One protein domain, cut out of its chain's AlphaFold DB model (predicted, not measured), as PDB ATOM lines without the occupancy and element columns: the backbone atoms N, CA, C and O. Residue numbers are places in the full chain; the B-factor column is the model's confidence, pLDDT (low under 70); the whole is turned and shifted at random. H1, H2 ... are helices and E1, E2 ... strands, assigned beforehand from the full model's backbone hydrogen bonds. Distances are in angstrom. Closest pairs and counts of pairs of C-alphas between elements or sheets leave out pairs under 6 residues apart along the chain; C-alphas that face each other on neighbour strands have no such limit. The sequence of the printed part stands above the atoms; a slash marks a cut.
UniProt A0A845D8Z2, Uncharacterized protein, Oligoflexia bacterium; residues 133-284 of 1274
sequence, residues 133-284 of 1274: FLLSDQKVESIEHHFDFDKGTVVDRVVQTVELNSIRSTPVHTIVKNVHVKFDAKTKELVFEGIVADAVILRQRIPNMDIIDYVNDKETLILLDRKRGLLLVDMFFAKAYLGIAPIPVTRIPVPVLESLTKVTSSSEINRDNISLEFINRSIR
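Overview. This is residues 133 to 284 of the 1274 residues of an uncharacterized protein of Oligoflexia bacterium (UniProt A0A845D8Z2). Two strongly twisted sheets stand like the sides of a wedge, only partly face to face: E3 and E6 come near each other at its narrow side, and H1 with the link after it, residues 242 to 248, lies in the wider part. The first sheet is curled, and its long hairpin E1 and E2 reaches to one end of the longest axis, while short H2 lies toward the other end and a long tail from residue 259 loops back to E3. The printed part has 152 residues, with nine named strands and two named helices in the order E1 E2 E3 E4 E5 E6 E7 E8 H1 E9 H2. The sheets run E2 E1 E5 E4 E3 and E6 E7 E8 E9, all antiparallel, and the class is mostly strand. The whole is compact, with a radius of gyration of the C-alphas of 16.6 A and spans of 53 by 37 by 36 A.

Arrangement. Look first at E1, residues 139 to 148, and E2, residues 153 to 163: this hairpin is antiparallel at 157 degrees, with N 142 and O 160 at 2.8 A, within hydrogen-bond range. E1 bends by 52 degrees at residue 145. Next find the meander, each strand the antiparallel neighbour of the one before, of E3, residues 178 to 184, E4, residues 189 to 196, and E5, residues 199 to 206. N 180 and O 193 are 2.8 A apart between E3 and E4, and N 201 and O 194 are 2.9 A apart between E4 and E5. E5 bends by 53 degrees at residue 202 and is also the neighbour of E1, with N 141 and O 203 at 2.7 A. From edge strand E2 to edge strand E3 the strands' lines turn by 84 degrees and the way across turns by 79 degrees. A second meander holds E6, residues 211 to 216, E7, residues 220 to 225, and E8, residues 230 to 234; look for N 222 and O 215 at 2.8 A and N 223 and O 231 at 2.8 A. E3 and E6 are only just apart, their closest C-alphas 8.3 A from each other. H1, residues 235 to 241, is on the first sheet at a height over the sheet of 9.5 A, and only just over E4 alone, with 4 C-alphas falling on E4 and 2 on E3. It runs across the strands, at 73 degrees to E4 on the local plane. Its closest C-alphas to E3 are those of Lys 239 and Val 179, 6.4 A apart. H1 only grazes the second sheet, with residues 235 to 238; the C-alphas of Met 235 and Thr 220 of E7 are its closest pair with that strand, at 5.2 A. E9, residues 249 to 252, is the antiparallel neighbour of E8, with N 232 and O 250 at 2.8 A. H2, residues 255 to 258, is not on either sheet. In H1 every O i to N i+4 pair is within hydrogen-bond range; H2 is too short for such a pair.

Along the chain. Find C-alpha 139 at (26.987, -19.502, 3.866), where E1 begins its 25.3 A; E2 then spans 29.0 A. E3, E4 and E5 span 19.2, 22.2 and 20.7 A. E6, E7 and E8 follow with 13.3, 15.7 and 12.9 A, E8 ending at C-alpha 234, (37.466, -26.489, -9.421). H1 spans 9.8 A, E9 spans 9.6 A, and H2 spans 5.3 A to C-alpha 258 at (19.175, -32.661, -22.795).

Size, cuts and confidence. The two C-alphas farthest apart are those of Phe 149 and Ser 259, at 55.6 A. The printed part has no cut. The link E2 to E3, residues 164 to 177, is long. In the tail, residues 276 to 277 pair antiparallel with residues 180 to 181 of E3. The mean pLDDT of the printed part is 76.1; it is under 70 at residues 133 to 136, 166 to 174, 253 and 255 to 284.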
ATOM      1  N   PHE A 133      26.331 -20.067 -11.184       55.09
ATOM      2  CA  PHE A 133      25.128 -20.429 -10.449       55.09
ATOM      3  C   PHE A 133      25.460 -20.460  -8.940       55.09
ATOM      4  O   PHE A 133      26.442 -21.084  -8.546       55.09
ATOM      5  N   LEU A 134      24.650 -19.799  -8.101       62.59
ATOM      6  CA  LEU A 134      24.709 -19.857  -6.623       62.59
ATOM      7  C   LEU A 134      25.888 -19.132  -5.940       62.59
ATOM      8  O   LEU A 134      26.308 -19.551  -4.864       62.59
ATOM      9  N   LEU A 135      26.439 -18.050  -6.503       69.19
ATOM     10  CA  LEU A 135      27.476 -17.272  -5.794       69.19
ATOM     11  C   LEU A 135      26.932 -16.476  -4.594       69.19
ATOM     12  O   LEU A 135      27.651 -16.303  -3.613       69.19
ATOM     13  N   SER A 136      25.693 -15.981  -4.663       69.38
ATOM     14  CA  SER A 136      25.124 -15.061  -3.664       69.38
ATOM     15  C   SER A 136      24.648 -15.742  -2.382       69.38
ATOM     16  O   SER A 136      24.635 -15.108  -1.332       69.38
ATOM     17  N   ASP A 137      24.280 -17.020  -2.447       82.94
ATOM     18  CA  ASP A 137      23.510 -17.670  -1.374       82.94
ATOM     19  C   ASP A 137      24.382 -18.572  -0.488       82.94
ATOM     20  O   ASP A 137      23.882 -19.323   0.350       82.94
ATOM     21  N   GLN A 138      25.702 -18.532  -0.680       91.31
ATOM     22  CA  GLN A 138      26.629 -19.380   0.062       91.31
ATOM     23  C   GLN A 138      26.831 -18.863   1.483       91.31
ATOM     24  O   GLN A 138      27.055 -17.668   1.709       91.31
ATOM     25  N   LYS A 139      26.807 -19.791   2.440       91.81
ATOM     26  CA  LYS A 139      26.987 -19.502   3.866       91.81
ATOM     27  C   LYS A 139      28.287 -20.103   4.364       91.81
ATOM     28  O   LYS A 139      28.605 -21.238   4.029       91.81
ATOM     29  N   VAL A 140      29.024 -19.356   5.174       91.44
ATOM     30  CA  VAL A 140      30.260 -19.790   5.823       91.44
ATOM     31  C   VAL A 140      30.024 -19.857   7.322       91.44
ATOM     32  O   VAL A 140      29.638 -18.874   7.945       91.44
ATOM     33  N   GLU A 141      30.271 -21.021   7.897       93.31
ATOM     34  CA  GLU A 141      30.191 -21.327   9.315       93.31
ATOM     35  C   GLU A 141      31.611 -21.496   9.869       93.31
ATOM     36  O   GLU A 141      32.391 -22.303   9.362       93.31
ATOM     37  N   SER A 142      31.962 -20.744  10.910       90.19
ATOM     38  CA  SER A 142      33.141 -21.026  11.734       90.19
ATOM     39  C   SER A 142      32.751 -22.026  12.817       90.19
ATOM     40  O   SER A 142      31.721 -21.850  13.474       90.19
ATOM     41  N   ILE A 143      33.549 -23.083  12.969       91.69
ATOM     42  CA  ILE A 143      33.253 -24.201  13.865       91.69
ATOM     43  C   ILE A 143      34.325 -24.271  14.944       91.69
ATOM     44  O   ILE A 143      35.520 -24.279  14.651       91.69
ATOM     45  N   GLU A 144      33.876 -24.341  16.191       90.00
ATOM     46  CA  GLU A 144      34.709 -24.603  17.357       90.00
ATOM     47  C   GLU A 144      34.322 -25.958  17.948       90.00
ATOM     48  O   GLU A 144      33.143 -26.285  18.102       90.00
ATOM     49  N   HIS A 145      35.334 -26.762  18.251       87.38
ATOM     50  CA  HIS A 145      35.161 -28.091  18.826       87.38
ATOM     51  C   HIS A 145      35.001 -27.952  20.330       87.38
ATOM     52  O   HIS A 145      35.957 -27.607  21.023       87.38
ATOM     53  N   HIS A 146      33.799 -28.215  20.842       85.44
ATOM     54  CA  HIS A 146      33.546 -28.231  22.278       85.44
ATOM     55  C   HIS A 146      33.397 -29.673  22.759       85.44
ATOM     56  O   HIS A 146      32.695 -30.471  22.139       85.44
ATOM     57  N   PHE A 147      34.054 -30.020  23.864       81.12
ATOM     58  CA  PHE A 147      33.854 -31.320  24.494       81.12
ATOM     59  C   PHE A 147      32.561 -31.268  25.313       81.12
ATOM     60  O   PHE A 147      32.494 -30.572  26.322       81.12
ATOM     61  N   ASP A 148      31.522 -31.965  24.855       84.50
ATOM     62  CA  ASP A 148      30.267 -32.105  25.591       84.50
ATOM     63  C   ASP A 148      30.484 -33.133  26.709       84.50
ATOM     64  O   ASP A 148      30.472 -34.347  26.480       84.50
ATOM     65  N   PHE A 149      30.751 -32.633  27.920       83.50
ATOM     66  CA  PHE A 149      31.059 -33.456  29.092       83.50
ATOM     67  C   PHE A 149      29.934 -34.437  29.447       83.50
ATOM     68  O   PHE A 149      30.231 -35.523  29.939       83.50
ATOM     69  N   ASP A 150      28.676 -34.105  29.140       85.31
ATOM     70  CA  ASP A 150      27.527 -34.961  29.446       85.31
ATOM     71  C   ASP A 150      27.425 -36.152  28.480       85.31
ATOM     72  O   ASP A 150      26.908 -37.211  28.838       85.31
ATOM     73  N   LYS A 151      27.940 -36.004  27.251       85.75
ATOM     74  CA  LYS A 151      27.934 -37.061  26.222       85.75
ATOM     75  C   LYS A 151      29.277 -37.762  26.050       85.75
ATOM     76  O   LYS A 151      29.339 -38.777  25.360       85.75
ATOM     77  N   GLY A 152      30.346 -37.224  26.640       88.38
ATOM     78  CA  GLY A 152      31.708 -37.723  26.463       88.38
ATOM     79  C   GLY A 152      32.202 -37.643  25.014       88.38
ATOM     80  O   GLY A 152      33.052 -38.439  24.616       88.38
ATOM     81  N   THR A 153      31.655 -36.729  24.206       85.06
ATOM     82  CA  THR A 153      31.983 -36.586  22.781       85.06
ATOM     83  C   THR A 153      32.307 -35.142  22.416       85.06
ATOM     84  O   THR A 153      31.811 -34.190  23.016       85.06
ATOM     85  N   VAL A 154      33.169 -34.969  21.412       81.56
ATOM     86  CA  VAL A 154      33.427 -33.660  20.804       81.56
ATOM     87  C   VAL A 154      32.249 -33.321  19.897       81.56
ATOM     88  O   VAL A 154      31.902 -34.106  19.014       81.56
ATOM     89  N   VAL A 155      31.630 -32.166  20.126       86.81
ATOM     90  CA  VAL A 155      30.519 -31.656  19.324       86.81
ATOM     91  C   VAL A 155      30.975 -30.390  18.605       86.81
ATOM     92  O   VAL A 155      31.484 -29.453  19.226       86.81
ATOM     93  N   ASP A 156      30.762 -30.357  17.292       88.25
ATOM     94  CA  ASP A 156      30.946 -29.163  16.471       88.25
ATOM     95  C   ASP A 156      29.947 -28.084  16.910       88.25
ATOM     96  O   ASP A 156      28.738 -28.211  16.682       88.25
ATOM     97  N   ARG A 157      30.429 -26.987  17.498       89.75
ATOM     98  CA  ARG A 157      29.612 -25.801  17.765       89.75
ATOM     99  C   ARG A 157      29.864 -24.765  16.676       89.75
ATOM    100  O   ARG A 157      30.983 -24.289  16.505       89.75
ATOM    101  N   VAL A 158      28.814 -24.383  15.950       90.56
ATOM    102  CA  VAL A 158      28.884 -23.250  15.015       90.56
ATOM    103  C   VAL A 158      28.985 -21.962  15.834       90.56
ATOM    104  O   VAL A 158      28.046 -21.594  16.536       90.56
ATOM    105  N   VAL A 159      30.138 -21.299  15.767       88.19
ATOM    106  CA  VAL A 159      30.417 -20.044  16.484       88.19
ATOM    107  C   VAL A 159      29.826 -18.857  15.739       88.19
ATOM    108  O   VAL A 159      29.277 -17.937  16.343       88.19
ATOM    109  N   GLN A 160      29.930 -18.874  14.410       87.75
ATOM    110  CA  GLN A 160      29.481 -17.783  13.557       87.75
ATOM    111  C   GLN A 160      29.027 -18.324  12.203       87.75
ATOM    112  O   GLN A 160      29.787 -19.046  11.566       87.75
ATOM    113  N   THR A 161      27.843 -17.920  11.736       89.25
ATOM    114  CA  THR A 161      27.365 -18.148  10.361       89.25
ATOM    115  C   THR A 161      27.311 -16.821   9.622       89.25
ATOM    116  O   THR A 161      26.754 -15.851  10.133       89.25
ATOM    117  N   VAL A 162      27.882 -16.767   8.423       84.81
ATOM    118  CA  VAL A 162      28.005 -15.550   7.615       84.81
ATOM    119  C   VAL A 162      27.585 -15.829   6.188       84.81
ATOM    120  O   VAL A 162      28.045 -16.789   5.578       84.81
ATOM    121  N   GLU A 163      26.749 -14.960   5.634       84.81
ATOM    122  CA  GLU A 163      26.392 -15.003   4.220       84.81
ATOM    123  C   GLU A 163      27.460 -14.269   3.397       84.81
ATOM    124  O   GLU A 163      27.838 -13.139   3.717       84.81
ATOM    125  N   LEU A 164      27.985 -14.905   2.348       76.88
ATOM    126  CA  LEU A 164      29.085 -14.349   1.543       76.88
ATOM    127  C   LEU A 164      28.670 -13.167   0.648       76.88
ATOM    128  O   LEU A 164      29.531 -12.501   0.077       76.88
ATOM    129  N   ASN A 165      27.372 -12.883   0.550       70.69
ATOM    130  CA  ASN A 165      26.821 -11.668  -0.057       70.69
ATOM    131  C   ASN A 165      26.925 -10.431   0.864       70.69
ATOM    132  O   ASN A 165      26.761  -9.306   0.392       70.69
ATOM    133  N   SER A 166      27.211 -10.614   2.159       59.66
ATOM    134  CA  SER A 166      27.356  -9.518   3.115       59.66
ATOM    135  C   SER A 166      28.782  -8.950   3.063       59.66
ATOM    136  O   SER A 166      29.771  -9.656   3.265       59.66
ATOM    137  N   ILE A 167      28.900  -7.661   2.730       44.09
ATOM    138  CA  ILE A 167      30.178  -6.947   2.571       44.09
ATOM    139  C   ILE A 167      30.979  -7.034   3.882       44.09
ATOM    140  O   ILE A 167      30.551  -6.497   4.904       44.09
ATOM    141  N   ARG A 168      32.150  -7.685   3.861       52.53
ATOM    142  CA  ARG A 168      33.066  -7.774   5.013       52.53
ATOM    143  C   ARG A 168      34.284  -6.861   4.883       52.53
ATOM    144  O   ARG A 168      34.812  -6.663   3.794       52.53
ATOM    145  N   SER A 169      34.770  -6.410   6.044       38.78
ATOM    146  CA  SER A 169      36.033  -5.688   6.258       38.78
ATOM    147  C   SER A 169      37.224  -6.586   6.650       38.78
ATOM    148  O   SER A 169      38.354  -6.111   6.605       38.78
ATOM    149  N   THR A 170      37.028  -7.876   6.974       46.66
ATOM    150  CA  THR A 170      38.131  -8.800   7.341       46.66
ATOM    151  C   THR A 170      37.861 -10.264   6.936       46.66
ATOM    152  O   THR A 170      36.864 -10.855   7.368       46.66
ATOM    153  N   PRO A 171      38.735 -10.898   6.126       55.22
ATOM    154  CA  PRO A 171      38.662 -12.331   5.823       55.22
ATOM    155  C   PRO A 171      39.082 -13.185   7.027       55.22
ATOM    156  O   PRO A 171      40.025 -12.843   7.742       55.22
ATOM    157  N   VAL A 172      38.441 -14.343   7.222       57.94
ATOM    158  CA  VAL A 172      38.917 -15.363   8.173       57.94
ATOM    159  C   VAL A 172      40.112 -16.069   7.530       57.94
ATOM    160  O   VAL A 172      39.962 -17.058   6.819       57.94
ATOM    161  N   HIS A 173      41.315 -15.530   7.715       54.88
ATOM    162  CA  HIS A 173      42.541 -16.113   7.169       54.88
ATOM    163  C   HIS A 173      42.984 -17.332   7.988       54.88
ATOM    164  O   HIS A 173      43.945 -17.259   8.748       54.88
ATOM    165  N   THR A 174      42.309 -18.470   7.817       65.38
ATOM    166  CA  THR A 174      42.797 -19.745   8.364       65.38
ATOM    167  C   THR A 174      43.317 -20.629   7.239       65.38
ATOM    168  O   THR A 174      42.633 -20.857   6.243       65.38
ATOM    169  N   ILE A 175      44.553 -21.121   7.371       70.50
ATOM    170  CA  ILE A 175      45.171 -21.999   6.369       70.50
ATOM    171  C   ILE A 175      44.554 -23.396   6.503       70.50
ATOM    172  O   ILE A 175      44.956 -24.190   7.352       70.50
ATOM    173  N   VAL A 176      43.589 -23.705   5.639       79.88
ATOM    174  CA  VAL A 176      42.944 -25.020   5.558       79.88
ATOM    175  C   VAL A 176      43.903 -26.042   4.928       79.88
ATOM    176  O   VAL A 176      44.336 -25.883   3.780       79.88
ATOM    177  N   LYS A 177      44.246 -27.114   5.660       78.88
ATOM    178  CA  LYS A 177      45.149 -28.171   5.158       78.88
ATOM    179  C   LYS A 177      44.425 -29.127   4.217       78.88
ATOM    180  O   LYS A 177      44.923 -29.364   3.115       78.88
ATOM    181  N   ASN A 178      43.250 -29.606   4.623       84.12
ATOM    182  CA  ASN A 178      42.413 -30.540   3.871       84.12
ATOM    183  C   ASN A 178      41.001 -29.972   3.719       84.12
ATOM    184  O   ASN A 178      40.522 -29.272   4.604       84.12
ATOM    185  N   VAL A 179      40.351 -30.266   2.595       88.81
ATOM    186  CA  VAL A 179      38.946 -29.912   2.361       88.81
ATOM    187  C   VAL A 179      38.174 -31.207   2.217       88.81
ATOM    188  O   VAL A 179      38.558 -32.038   1.395       88.81
ATOM    189  N   HIS A 180      37.126 -31.386   3.011       91.69
ATOM    190  CA  HIS A 180      36.150 -32.454   2.840       91.69
ATOM    191  C   HIS A 180      34.917 -31.892   2.151       91.69
ATOM    192  O   HIS A 180      34.453 -30.813   2.502       91.69
ATOM    193  N   VAL A 181      34.387 -32.607   1.165       91.94
ATOM    194  CA  VAL A 181      33.129 -32.219   0.514       91.94
ATOM    195  C   VAL A 181      32.069 -33.236   0.873       91.94
ATOM    196  O   VAL A 181      32.306 -34.432   0.701       91.94
ATOM    197  N   LYS A 182      30.932 -32.738   1.361       92.19
ATOM    198  CA  LYS A 182      29.736 -33.494   1.719       92.19
ATOM    199  C   LYS A 182      28.535 -32.985   0.950       92.19
ATOM    200  O   LYS A 182      28.401 -31.788   0.737       92.19
ATOM    201  N   PHE A 183      27.655 -33.886   0.539       91.56
ATOM    202  CA  PHE A 183      26.343 -33.512   0.024       91.56
ATOM    203  C   PHE A 183      25.281 -33.945   1.027       91.56
ATOM    204  O   PHE A 183      25.136 -35.137   1.295       91.56
ATOM    205  N   ASP A 184      24.560 -32.977   1.583       88.19
ATOM    206  CA  ASP A 184      23.422 -33.229   2.455       88.19
ATOM    207  C   ASP A 184      22.162 -33.341   1.593       88.19
ATOM    208  O   ASP A 184      21.592 -32.351   1.132       88.19
ATOM    209  N   ALA A 185      21.720 -34.579   1.372       82.94
ATOM    210  CA  ALA A 185      20.555 -34.870   0.544       82.94
ATOM    211  C   ALA A 185      19.237 -34.328   1.131       82.94
ATOM    212  O   ALA A 185      18.282 -34.115   0.382       82.94
ATOM    213  N   LYS A 186      19.160 -34.109   2.454       86.50
ATOM    214  CA  LYS A 186      17.945 -33.623   3.125       86.50
ATOM    215  C   LYS A 186      17.774 -32.124   2.914       86.50
ATOM    216  O   LYS A 186      16.669 -31.673   2.621       86.50
ATOM    217  N   THR A 187      18.858 -31.369   3.058       89.31
ATOM    218  CA  THR A 187      18.863 -29.909   2.870       89.31
ATOM    219  C   THR A 187      19.170 -29.498   1.430       89.31
ATOM    220  O   THR A 187      18.949 -28.346   1.065       89.31
ATOM    221  N   LYS A 188      19.609 -30.444   0.588       91.19
ATOM    222  CA  LYS A 188      20.110 -30.197  -0.772       91.19
ATOM    223  C   LYS A 188      21.278 -29.211  -0.775       91.19
ATOM    224  O   LYS A 188      21.374 -28.346  -1.647       91.19
ATOM    225  N   GLU A 189      22.162 -29.328   0.209       92.75
ATOM    226  CA  GLU A 189      23.337 -28.471   0.353       92.75
ATOM    227  C   GLU A 189      24.615 -29.233   0.004       92.75
ATOM    228  O   GLU A 189      24.844 -30.351   0.468       92.75
ATOM    229  N   LEU A 190      25.485 -28.606  -0.786       93.62
ATOM    230  CA  LEU A 190      26.860 -29.058  -0.962       93.62
ATOM    231  C   LEU A 190      27.749 -28.329   0.050       93.62
ATOM    232  O   LEU A 190      27.873 -27.107   0.025       93.62
ATOM    233  N   VAL A 191      28.348 -29.082   0.960       94.88
ATOM    234  CA  VAL A 191      29.054 -28.604   2.144       94.88
ATOM    235  C   VAL A 191      30.554 -28.854   1.992       94.88
ATOM    236  O   VAL A 191      30.988 -29.996   1.881       94.88
ATOM    237  N   PHE A 192      31.360 -27.795   2.020       94.94
ATOM    238  CA  PHE A 192      32.821 -27.848   2.014       94.94
ATOM    239  C   PHE A 192      33.350 -27.594   3.426       94.94
ATOM    240  O   PHE A 192      33.193 -26.502   3.963       94.94
ATOM    241  N   GLU A 193      33.991 -28.582   4.030       95.25
ATOM    242  CA  GLU A 193      34.551 -28.530   5.378       95.25
ATOM    243  C   GLU A 193      36.072 -28.375   5.320       95.25
ATOM    244  O   GLU A 193      36.776 -29.202   4.745       95.25
ATOM    245  N   GLY A 194      36.588 -27.302   5.910       93.88
ATOM    246  CA  GLY A 194      38.012 -27.041   6.038       93.88
ATOM    247  C   GLY A 194      38.558 -27.660   7.316       93.88
ATOM    248  O   GLY A 194      38.123 -27.306   8.409       93.88
ATOM    249  N   ILE A 195      39.524 -28.567   7.174       88.50
ATOM    250  CA  ILE A 195      40.085 -29.346   8.277       88.50
ATOM    251  C   ILE A 195      41.521 -28.918   8.571       88.50
ATOM    252  O   ILE A 195      42.368 -28.810   7.669       88.50
ATOM    253  N   VAL A 196      41.797 -28.708   9.857       87.62
ATOM    254  CA  VAL A 196      43.126 -28.434  10.408       87.62
ATOM    255  C   VAL A 196      43.333 -29.332  11.623       87.62
ATOM    256  O   VAL A 196      42.559 -29.268  12.565       87.62
ATOM    257  N   ALA A 197      44.388 -30.157  11.592       85.25
ATOM    258  CA  ALA A 197      44.695 -31.126  12.653       85.25
ATOM    259  C   ALA A 197      43.488 -32.023  13.003       85.25
ATOM    260  O   ALA A 197      43.112 -32.141  14.162       85.25
ATOM    261  N   ASP A 198      42.863 -32.596  11.970       84.88
ATOM    262  CA  ASP A 198      41.707 -33.505  12.050       84.88
ATOM    263  C   ASP A 198      40.407 -32.895  12.610       84.88
ATOM    264  O   ASP A 198      39.377 -33.563  12.661       84.88
ATOM    265  N   ALA A 199      40.414 -31.598  12.924       86.12
ATOM    266  CA  ALA A 199      39.256 -30.832  13.362       86.12
ATOM    267  C   ALA A 199      38.686 -29.970  12.219       86.12
ATOM    268  O   ALA A 199      39.427 -29.268  11.522       86.12
ATOM    269  N   VAL A 200      37.362 -29.994  12.027       91.94
ATOM    270  CA  VAL A 200      36.662 -29.086  11.100       91.94
ATOM    271  C   VAL A 200      36.618 -27.688  11.713       91.94
ATOM    272  O   VAL A 200      35.898 -27.457  12.673       91.94
ATOM    273  N   ILE A 201      37.367 -26.743  11.165       92.19
ATOM    274  CA  ILE A 201      37.424 -25.362  11.683       92.19
ATOM    275  C   ILE A 201      36.483 -24.409  10.936       92.19
ATOM    276  O   ILE A 201      36.182 -23.303  11.391       92.19
ATOM    277  N   LEU A 202      36.044 -24.820   9.747       94.38
ATOM    278  CA  LEU A 202      35.319 -23.983   8.804       94.38
ATOM    279  C   LEU A 202      34.400 -24.852   7.946       94.38
ATOM    280  O   LEU A 202      34.802 -25.933   7.520       94.38
ATOM    281  N   ARG A 203      33.198 -24.372   7.640       95.31
ATOM    282  CA  ARG A 203      32.239 -25.059   6.774       95.31
ATOM    283  C   ARG A 203      31.571 -24.061   5.831       95.31
ATOM    284  O   ARG A 203      30.988 -23.092   6.287       95.31
ATOM    285  N   GLN A 204      31.635 -24.277   4.522       95.44
ATOM    286  CA  GLN A 204      30.961 -23.453   3.516       95.44
ATOM    287  C   GLN A 204      29.857 -24.259   2.833       95.44
ATOM    288  O   GLN A 204      30.124 -25.312   2.259       95.44
ATOM    289  N   ARG A 205      28.618 -23.776   2.903       94.94
ATOM    290  CA  ARG A 205      27.420 -24.426   2.363       94.94
ATOM    291  C   ARG A 205      26.995 -23.744   1.071       94.94
ATOM    292  O   ARG A 205      26.835 -22.523   1.039       94.94
ATOM    293  N   ILE A 206      26.787 -24.537   0.026       93.81
ATOM    294  CA  ILE A 206      26.204 -24.119  -1.248       93.81
ATOM    295  C   ILE A 206      24.782 -24.698  -1.314       93.81
ATOM    296  O   ILE A 206      24.643 -25.917  -1.463       93.81
ATOM    297  N   PRO A 207      23.734 -23.871  -1.167       92.25
ATOM    298  CA  PRO A 207      22.359 -24.357  -1.095       92.25
ATOM    299  C   PRO A 207      21.782 -24.726  -2.465       92.25
ATOM    300  O   PRO A 207      22.334 -24.381  -3.507       92.25
ATOM    301  N   ASN A 208      20.616 -25.381  -2.457       89.69
ATOM    302  CA  ASN A 208      19.787 -25.650  -3.641       89.69
ATOM    303  C   ASN A 208      20.455 -26.523  -4.725       89.69
ATOM    304  O   ASN A 208      20.172 -26.383  -5.919       89.69
ATOM    305  N   MET A 209      21.313 -27.454  -4.315       88.31
ATOM    306  CA  MET A 209      22.000 -28.401  -5.189       88.31
ATOM    307  C   MET A 209      21.177 -29.692  -5.313       88.31
ATOM    308  O   MET A 209      21.063 -30.465  -4.370       88.31
ATOM    309  N   ASP A 210      20.581 -29.949  -6.480       86.62
ATOM    310  CA  ASP A 210      19.757 -31.150  -6.726       86.62
ATOM    311  C   ASP A 210      20.580 -32.235  -7.438       86.62
ATOM    312  O   ASP A 210      20.356 -32.523  -8.612       86.62
ATOM    313  N   ILE A 211      21.598 -32.768  -6.759       88.06
ATOM    314  CA  ILE A 211      22.599 -33.687  -7.331       88.06
ATOM    315  C   ILE A 211      22.022 -35.106  -7.457       88.06
ATOM    316  O   ILE A 211      21.470 -35.640  -6.496       88.06
ATOM    317  N   ILE A 212      22.158 -35.727  -8.635       83.31
ATOM    318  CA  ILE A 212      21.825 -37.142  -8.877       83.31
ATOM    319  C   ILE A 212      23.066 -38.030  -8.825       83.31
ATOM    320  O   ILE A 212      22.998 -39.130  -8.290       83.31
ATOM    321  N   ASP A 213      24.162 -37.577  -9.430       84.00
ATOM    322  CA  ASP A 213      25.399 -38.345  -9.568       84.00
ATOM    323  C   ASP A 213      26.607 -37.410  -9.450       84.00
ATOM    324  O   ASP A 213      26.480 -36.195  -9.631       84.00
ATOM    325  N   TYR A 214      27.780 -37.950  -9.146       86.38
ATOM    326  CA  TYR A 214      29.009 -37.174  -9.108       86.38
ATOM    327  C   TYR A 214      30.215 -38.003  -9.523       86.38
ATOM    328  O   TYR A 214      30.318 -39.194  -9.243       86.38
ATOM    329  N   VAL A 215      31.190 -37.329 -10.120       82.31
ATOM    330  CA  VAL A 215      32.530 -37.862 -10.315       82.31
ATOM    331  C   VAL A 215      33.532 -36.807  -9.921       82.31
ATOM    332  O   VAL A 215      33.435 -35.643 -10.297       82.31
ATOM    333  N   ASN A 216      34.518 -37.220  -9.142       82.25
ATOM    334  CA  ASN A 216      35.578 -36.345  -8.690       82.25
ATOM    335  C   ASN A 216      36.946 -36.886  -9.096       82.25
ATOM    336  O   ASN A 216      37.181 -38.093  -9.168       82.25
ATOM    337  N   ASP A 217      37.893 -35.988  -9.279       79.12
ATOM    338  CA  ASP A 217      39.307 -36.302  -9.176       79.12
ATOM    339  C   ASP A 217      39.960 -35.359  -8.159       79.12
ATOM    340  O   ASP A 217      39.317 -34.927  -7.209       79.12
ATOM    341  N   LYS A 218      41.265 -35.118  -8.269       71.12
ATOM    342  CA  LYS A 218      41.985 -34.271  -7.311       71.12
ATOM    343  C   LYS A 218      41.913 -32.785  -7.651       71.12
ATOM    344  O   LYS A 218      42.253 -31.973  -6.798       71.12
ATOM    345  N   GLU A 219      41.503 -32.447  -8.867       74.62
ATOM    346  CA  GLU A 219      41.466 -31.084  -9.397       74.62
ATOM    347  C   GLU A 219      40.025 -30.604  -9.604       74.62
ATOM    348  O   GLU A 219      39.749 -29.416  -9.466       74.62
ATOM    349  N   THR A 220      39.091 -31.516  -9.872       82.69
ATOM    350  CA  THR A 220      37.712 -31.204 -10.241       82.69
ATOM    351  C   THR A 220      36.704 -32.091  -9.517       82.69
ATOM    352  O   THR A 220      36.908 -33.287  -9.303       82.69
ATOM    353  N   LEU A 221      35.580 -31.487  -9.143       89.12
ATOM    354  CA  LEU A 221      34.366 -32.169  -8.718       89.12
ATOM    355  C   LEU A 221      33.286 -31.867  -9.756       89.12
ATOM    356  O   LEU A 221      32.883 -30.717  -9.925       89.12
ATOM    357  N   ILE A 222      32.842 -32.899 -10.463       86.88
ATOM    358  CA  ILE A 222      31.775 -32.822 -11.453       86.88
ATOM    359  C   ILE A 222      30.529 -33.444 -10.835       86.88
ATOM    360  O   ILE A 222      30.553 -34.581 -10.373       86.88
ATOM    361  N   LEU A 223      29.436 -32.698 -10.830       89.25
ATOM    362  CA  LEU A 223      28.145 -33.115 -10.310       89.25
ATOM    363  C   LEU A 223      27.153 -33.137 -11.465       89.25
ATOM    364  O   LEU A 223      27.131 -32.224 -12.287       89.25
ATOM    365  N   LEU A 224      26.311 -34.154 -11.526       85.94
ATOM    366  CA  LEU A 224      25.171 -34.196 -12.426       85.94
ATOM    367  C   LEU A 224      23.935 -33.776 -11.637       85.94
ATOM    368  O   LEU A 224      23.543 -34.470 -10.701       85.94
ATOM    369  N   ASP A 225      23.318 -32.653 -12.002       86.25
ATOM    370  CA  ASP A 225      22.075 -32.218 -11.364       86.25
ATOM    371  C   ASP A 225      20.832 -32.874 -11.995       86.25
ATOM    372  O   ASP A 225      20.853 -33.393 -13.115       86.25
ATOM    373  N   ARG A 226      19.702 -32.836 -11.282       81.56
ATOM    374  CA  ARG A 226      18.419 -33.381 -11.749       81.56
ATOM    375  C   ARG A 226      17.818 -32.627 -12.927       81.56
ATOM    376  O   ARG A 226      16.991 -33.183 -13.651       81.56
ATOM    377  N   LYS A 227      18.298 -31.409 -13.183       79.62
ATOM    378  CA  LYS A 227      18.009 -30.634 -14.394       79.62
ATOM    379  C   LYS A 227      18.918 -31.022 -15.570       79.62
ATOM    380  O   LYS A 227      18.841 -30.383 -16.614       79.62
ATOM    381  N   ARG A 228      19.722 -32.086 -15.432       73.19
ATOM    382  CA  ARG A 228      20.632 -32.641 -16.449       73.19
ATOM    383  C   ARG A 228      21.768 -31.696 -16.855       73.19
ATOM    384  O   ARG A 228      22.354 -31.858 -17.922       73.19
ATOM    385  N   GLY A 229      22.098 -30.726 -16.008       81.81
ATOM    386  CA  GLY A 229      23.299 -29.910 -16.131       81.81
ATOM    387  C   GLY A 229      24.491 -30.594 -15.465       81.81
ATOM    388  O   GLY A 229      24.364 -31.127 -14.361       81.81
ATOM    389  N   LEU A 230      25.659 -30.544 -16.110       83.50
ATOM    390  CA  LEU A 230      26.914 -30.830 -15.418       83.50
ATOM    391  C   LEU A 230      27.324 -29.583 -14.646       83.50
ATOM    392  O   LEU A 230      27.486 -28.517 -15.231       83.50
ATOM    393  N   LEU A 231      27.494 -29.710 -13.341       88.12
ATOM    394  CA  LEU A 231      28.058 -28.681 -12.486       88.12
ATOM    395  C   LEU A 231      29.522 -29.029 -12.242       88.12
ATOM    396  O   LEU A 231      29.831 -30.136 -11.816       88.12
ATOM    397  N   LEU A 232      30.424 -28.100 -12.515       88.38
ATOM    398  CA  LEU A 232      31.855 -28.273 -12.315       88.38
ATOM    399  C   LEU A 232      32.328 -27.342 -11.203       88.38
ATOM    400  O   LEU A 232      32.101 -26.132 -11.257       88.38
ATOM    401  N   VAL A 233      33.018 -27.917 -10.223       90.31
ATOM    402  CA  VAL A 233      33.727 -27.199  -9.165       90.31
ATOM    403  C   VAL A 233      35.219 -27.476  -9.305       90.31
ATOM    404  O   VAL A 233      35.657 -28.625  -9.252       90.31
ATOM    405  N   ASP A 234      36.005 -26.417  -9.482       87.75
ATOM    406  CA  ASP A 234      37.466 -26.489  -9.421       87.75
ATOM    407  C   ASP A 234      37.888 -26.608  -7.951       87.75
ATOM    408  O   ASP A 234      37.673 -25.698  -7.146       87.75
ATOM    409  N   MET A 235      38.482 -27.743  -7.588       87.25
ATOM    410  CA  MET A 235      38.849 -28.057  -6.209       87.25
ATOM    411  C   MET A 235      40.071 -27.272  -5.725       87.25
ATOM    412  O   MET A 235      40.205 -27.037  -4.521       87.25
ATOM    413  N   PHE A 236      40.946 -26.822  -6.631       82.94
ATOM    414  CA  PHE A 236      42.041 -25.922  -6.274       82.94
ATOM    415  C   PHE A 236      41.486 -24.558  -5.868       82.94
ATOM    416  O   PHE A 236      41.890 -24.004  -4.842       82.94
ATOM    417  N   PHE A 237      40.516 -24.055  -6.633       82.25
ATOM    418  CA  PHE A 237      39.808 -22.828  -6.293       82.25
ATOM    419  C   PHE A 237      39.002 -23.000  -5.003       82.25
ATOM    420  O   PHE A 237      39.157 -22.201  -4.081       82.25
ATOM    421  N   ALA A 238      38.210 -24.070  -4.886       87.88
ATOM    422  CA  ALA A 238      37.404 -24.334  -3.697       87.88
ATOM    423  C   ALA A 238      38.258 -24.351  -2.422       87.88
ATOM    424  O   ALA A 238      37.881 -23.752  -1.422       87.88
ATOM    425  N   LYS A 239      39.454 -24.951  -2.474       87.44
ATOM    426  CA  LYS A 239      40.400 -24.959  -1.353       87.44
ATOM    427  C   LYS A 239      41.025 -23.596  -1.063       87.44
ATOM    428  O   LYS A 239      41.198 -23.253   0.101       87.44
ATOM    429  N   ALA A 240      41.406 -22.844  -2.095       82.38
ATOM    430  CA  ALA A 240      42.054 -21.544  -1.927       82.38
ATOM    431  C   ALA A 240      41.100 -20.464  -1.394       82.38
ATOM    432  O   ALA A 240      41.552 -19.541  -0.723       82.38
ATOM    433  N   TYR A 241      39.803 -20.589  -1.691       85.88
ATOM    434  CA  TYR A 241      38.788 -19.589  -1.367       85.88
ATOM    435  C   TYR A 241      37.802 -20.020  -0.280       85.88
ATOM    436  O   TYR A 241      36.906 -19.243   0.045       85.88
ATOM    437  N   LEU A 242      37.973 -21.209   0.308       90.12
ATOM    438  CA  LEU A 242      37.095 -21.710   1.362       90.12
ATOM    439  C   LEU A 242      37.008 -20.705   2.521       90.12
ATOM    440  O   LEU A 242      38.014 -20.395   3.157       90.12
ATOM    441  N   GLY A 243      35.807 -20.183   2.777       84.75
ATOM    442  CA  GLY A 243      35.536 -19.169   3.805       84.75
ATOM    443  C   GLY A 243      36.023 -17.752   3.497       84.75
ATOM    444  O   GLY A 243      35.833 -16.859   4.321       84.75
ATOM    445  N   ILE A 244      36.635 -17.539   2.331       83.50
ATOM    446  CA  ILE A 244      37.137 -16.239   1.868       83.50
ATOM    447  C   ILE A 244      36.211 -15.664   0.794       83.50
ATOM    448  O   ILE A 244      35.914 -14.472   0.819       83.50
ATOM    449  N   ALA A 245      35.757 -16.496  -0.146       87.25
ATOM    450  CA  ALA A 245      34.884 -16.088  -1.241       87.25
ATOM    451  C   ALA A 245      33.903 -17.212  -1.628       87.25
ATOM    452  O   ALA A 245      34.123 -18.378  -1.281       87.25
ATOM    453  N   PRO A 246      32.830 -16.894  -2.374       89.81
ATOM    454  CA  PRO A 246      31.966 -17.908  -2.964       89.81
ATOM    455  C   PRO A 246      32.757 -18.898  -3.823       89.81
ATOM    456  O   PRO A 246      33.569 -18.503  -4.663       89.81
ATOM    457  N   ILE A 247      32.506 -20.191  -3.625       91.31
ATOM    458  CA  ILE A 247      33.079 -21.254  -4.447       91.31
ATOM    459  C   ILE A 247      32.292 -21.289  -5.765       91.31
ATOM    460  O   ILE A 247      31.080 -21.516  -5.740       91.31
ATOM    461  N   PRO A 248      32.932 -21.057  -6.922       87.25
ATOM    462  CA  PRO A 248      32.253 -21.022  -8.200       87.25
ATOM    463  C   PRO A 248      31.818 -22.430  -8.601       87.25
ATOM    464  O   PRO A 248      32.637 -23.341  -8.730       87.25
ATOM    465  N   VAL A 249      30.519 -22.576  -8.851       87.81
ATOM    466  CA  VAL A 249      29.920 -23.770  -9.447       87.81
ATOM    467  C   VAL A 249      29.554 -23.423 -10.886       87.81
ATOM    468  O   VAL A 249      28.636 -22.644 -11.136       87.81
ATOM    469  N   THR A 250      30.296 -23.972 -11.847       82.25
ATOM    470  CA  THR A 250      30.076 -23.687 -13.271       82.25
ATOM    471  C   THR A 250      29.099 -24.695 -13.851       82.25
ATOM    472  O   THR A 250      29.395 -25.888 -13.872       82.25
ATOM    473  N   ARG A 251      27.955 -24.243 -14.369       83.12
ATOM    474  CA  ARG A 251      27.025 -25.114 -15.099       83.12
ATOM    475  C   ARG A 251      27.468 -25.225 -16.560       83.12
ATOM    476  O   ARG A 251      27.501 -24.231 -17.279       83.12
ATOM    477  N   ILE A 252      27.814 -26.428 -17.002       75.81
ATOM    478  CA  ILE A 252      28.168 -26.737 -18.388       75.81
ATOM    479  C   ILE A 252      26.925 -27.322 -19.070       75.81
ATOM    480  O   ILE A 252      26.507 -28.432 -18.716       75.81
ATOM    481  N   PRO A 253      26.319 -26.616 -20.044       67.12
ATOM    482  CA  PRO A 253      25.268 -27.198 -20.859       67.12
ATOM    483  C   PRO A 253      25.884 -28.291 -21.735       67.12
ATOM    484  O   PRO A 253      26.818 -28.045 -22.501       67.12
ATOM    485  N   VAL A 254      25.381 -29.516 -21.611       70.75
ATOM    486  CA  VAL A 254      25.772 -30.623 -22.486       70.75
ATOM    487  C   VAL A 254      24.554 -30.991 -23.325       70.75
ATOM    488  O   VAL A 254      23.650 -31.645 -22.804       70.75
ATOM    489  N   PRO A 255      24.522 -30.637 -24.624       63.31
ATOM    490  CA  PRO A 255      23.362 -30.881 -25.488       63.31
ATOM    491  C   PRO A 255      22.916 -32.352 -25.524       63.31
ATOM    492  O   PRO A 255      21.739 -32.665 -25.660       63.31
ATOM    493  N   VAL A 256      23.852 -33.293 -25.353       63.09
ATOM    494  CA  VAL A 256      23.531 -34.730 -25.297       63.09
ATOM    495  C   VAL A 256      22.765 -35.098 -24.022       63.09
ATOM    496  O   VAL A 256      21.905 -35.977 -24.080       63.09
ATOM    497  N   LEU A 257      23.007 -34.417 -22.899       61.91
ATOM    498  CA  LEU A 257      22.276 -34.655 -21.653       61.91
ATOM    499  C   LEU A 257      20.827 -34.157 -21.735       61.91
ATOM    500  O   LEU A 257      19.947 -34.779 -21.146       61.91
ATOM    501  N   GLU A 258      20.548 -33.118 -22.527       61.06
ATOM    502  CA  GLU A 258      19.175 -32.661 -22.795       61.06
ATOM    503  C   GLU A 258      18.336 -33.772 -23.456       61.06
ATOM    504  O   GLU A 258      17.163 -33.948 -23.122       61.06
ATOM    505  N   SER A 259      18.969 -34.602 -24.299       58.50
ATOM    506  CA  SER A 259      18.332 -35.739 -24.984       58.50
ATOM    507  C   SER A 259      18.129 -37.007 -24.129       58.50
ATOM    508  O   SER A 259      17.457 -37.938 -24.575       58.50
ATOM    509  N   LEU A 260      18.677 -37.077 -22.907       57.69
ATOM    510  CA  LEU A 260      18.531 -38.239 -22.013       57.69
ATOM    511  C   LEU A 260      17.140 -38.269 -21.367       57.69
ATOM    512  O   LEU A 260      16.939 -37.691 -20.310       57.69
ATOM    513  N   THR A 261      16.157 -38.947 -21.952       47.12
ATOM    514  CA  THR A 261      14.743 -38.879 -21.524       47.12
ATOM    515  C   THR A 261      14.448 -39.416 -20.114       47.12
ATOM    516  O   THR A 261      13.513 -38.915 -19.483       47.12
ATOM    517  N   LYS A 262      15.252 -40.343 -19.568       54.78
ATOM    518  CA  LYS A 262      15.154 -40.852 -18.183       54.78
ATOM    519  C   LYS A 262      16.532 -41.213 -17.615       54.78
ATOM    520  O   LYS A 262      17.269 -41.986 -18.220       54.78
ATOM    521  N   VAL A 263      16.838 -40.727 -16.408       53.72
ATOM    522  CA  VAL A 263      17.908 -41.284 -15.565       53.72
ATOM    523  C   VAL A 263      17.266 -42.407 -14.753       53.72
ATOM    524  O   VAL A 263      16.493 -42.139 -13.835       53.72
ATOM    525  N   THR A 264      17.474 -43.665 -15.145       48.94
ATOM    526  CA  THR A 264      16.998 -44.818 -14.371       48.94
ATOM    527  C   THR A 264      17.853 -44.942 -13.118       48.94
ATOM    528  O   THR A 264      18.950 -45.489 -13.157       48.94
ATOM    529  N   SER A 265      17.360 -44.387 -12.014       45.47
ATOM    530  CA  SER A 265      17.936 -44.493 -10.677       45.47
ATOM    531  C   SER A 265      17.867 -45.940 -10.171       45.47
ATOM    532  O   SER A 265      16.957 -46.297  -9.427       45.47
ATOM    533  N   SER A 266      18.795 -46.800 -10.588       40.81
ATOM    534  CA  SER A 266      19.066 -48.058  -9.867       40.81
ATOM    535  C   SER A 266      20.144 -47.890  -8.793       40.81
ATOM    536  O   SER A 266      20.320 -48.767  -7.959       40.81
ATOM    537  N   SER A 267      20.815 -46.741  -8.768       44.34
ATOM    538  CA  SER A 267      21.661 -46.287  -7.672       44.34
ATOM    539  C   SER A 267      21.298 -44.837  -7.371       44.34
ATOM    540  O   SER A 267      21.988 -43.912  -7.794       44.34
ATOM    541  N   GLU A 268      20.177 -44.608  -6.676       45.56
ATOM    542  CA  GLU A 268      20.139 -43.408  -5.837       45.56
ATOM    543  C   GLU A 268      21.390 -43.500  -4.964       45.56
ATOM    544  O   GLU A 268      21.555 -44.502  -4.266       45.56
ATOM    545  N   ILE A 269      22.308 -42.535  -5.093       49.06
ATOM    546  CA  ILE A 269      23.476 -42.417  -4.218       49.06
ATOM    547  C   ILE A 269      22.987 -42.730  -2.809       49.06
ATOM    548  O   ILE A 269      22.038 -42.092  -2.343       49.06
ATOM    549  N   ASN A 270      23.584 -43.744  -2.177       45.19
ATOM    550  CA  ASN A 270      23.276 -44.094  -0.801       45.19
ATOM    551  C   ASN A 270      23.353 -42.792   0.008       45.19
ATOM    552  O   ASN A 270      24.414 -42.174   0.054       45.19
ATOM    553  N   ARG A 271      22.207 -42.307   0.507       48.03
ATOM    554  CA  ARG A 271      21.987 -40.899   0.910       48.03
ATOM    555  C   ARG A 271      22.798 -40.474   2.140       48.03
ATOM    556  O   ARG A 271      22.668 -39.344   2.606       48.03
ATOM    557  N   ASP A 272      23.646 -41.362   2.633       43.31
ATOM    558  CA  ASP A 272      24.503 -41.171   3.781       43.31
ATOM    559  C   ASP A 272      25.839 -40.582   3.317       43.31
ATOM    560  O   ASP A 272      26.739 -41.292   2.879       43.31
ATOM    561  N   ASN A 273      25.930 -39.251   3.398       48.16
ATOM    562  CA  ASN A 273      27.154 -38.445   3.403       48.16
ATOM    563  C   ASN A 273      28.283 -38.942   2.483       48.16
ATOM    564  O   ASN A 273      29.196 -39.651   2.907       48.16
ATOM    565  N   ILE A 274      28.300 -38.458   1.240       49.66
ATOM    566  CA  ILE A 274      29.501 -38.525   0.400       49.66
ATOM    567  C   ILE A 274      30.622 -37.789   1.145       49.66
ATOM    568  O   ILE A 274      30.531 -36.583   1.291       49.66
ATOM    569  N   SER A 275      31.651 -38.472   1.645       45.22
ATOM    570  CA  SER A 275      32.823 -37.817   2.243       45.22
ATOM    571  C   SER A 275      34.003 -37.966   1.297       45.22
ATOM    572  O   SER A 275      34.550 -39.057   1.141       45.22
ATOM    573  N   LEU A 276      34.386 -36.873   0.641       54.41
ATOM    574  CA  LEU A 276      35.539 -36.853  -0.256       54.41
ATOM    575  C   LEU A 276      36.737 -36.230   0.453       54.41
ATOM    576  O   LEU A 276      36.732 -35.033   0.730       54.41
ATOM    577  N   GLU A 277      37.768 -37.032   0.716       44.22
ATOM    578  CA  GLU A 277      39.053 -36.549   1.225       44.22
ATOM    579  C   GLU A 277      39.998 -36.237   0.054       44.22
ATOM    580  O   GLU A 277      40.396 -37.113  -0.723       44.22
ATOM    581  N   PHE A 278      40.377 -34.966  -0.088       50.84
ATOM    582  CA  PHE A 278      41.242 -34.522  -1.177       50.84
ATOM    583  C   PHE A 278      42.703 -34.427  -0.730       50.84
ATOM    584  O   PHE A 278      43.146 -33.439  -0.146       50.84
ATOM    585  N   ILE A 279      43.479 -35.449  -1.092       42.28
ATOM    586  CA  ILE A 279      44.937 -35.478  -0.924       42.28
ATOM    587  C   ILE A 279      45.600 -35.022  -2.234       42.28
ATOM    588  O   ILE A 279      45.355 -35.613  -3.291       42.28
ATOM    589  N   ASN A 280      46.472 -34.011  -2.178       35.28
ATOM    590  CA  ASN A 280      47.271 -33.511  -3.314       35.28
ATOM    591  C   ASN A 280      47.950 -34.675  -4.089       35.28
ATOM    592  O   ASN A 280      48.627 -35.497  -3.469       35.28
ATOM    593  N   ARG A 281      47.816 -34.770  -5.426       33.31
ATOM    594  CA  ARG A 281      48.789 -35.511  -6.273       33.31
ATOM    595  C   ARG A 281      49.452 -34.564  -7.261       33.31
ATOM    596  O   ARG A 281      48.847 -33.613  -7.729       33.31
ATOM    597  N   SER A 282      50.688 -34.909  -7.582       31.69
ATOM    598  CA  SER A 282      51.674 -34.167  -8.363       31.69
ATOM    599  C   SER A 282      51.828 -34.659  -9.813       31.69
ATOM    600  O   SER A 282      52.785 -34.276 -10.481       31.69
ATOM    601  N   ILE A 283      50.901 -35.471 -10.341       32.50
ATOM    602  CA  ILE A 283      51.035 -36.075 -11.681       32.50
ATOM    603  C   ILE A 283      50.010 -35.471 -12.647       32.50
ATOM    604  O   ILE A 283      48.820 -35.756 -12.548       32.50
ATOM    605  N   ARG A 284      50.493 -34.680 -13.616       31.09
ATOM    606  CA  ARG A 284      49.716 -34.246 -14.788       31.09
ATOM    607  C   ARG A 284      49.401 -35.441 -15.700       31.09
ATOM    608  O   ARG A 284      50.320 -36.218 -15.981       31.09
TER     609      ARG A 284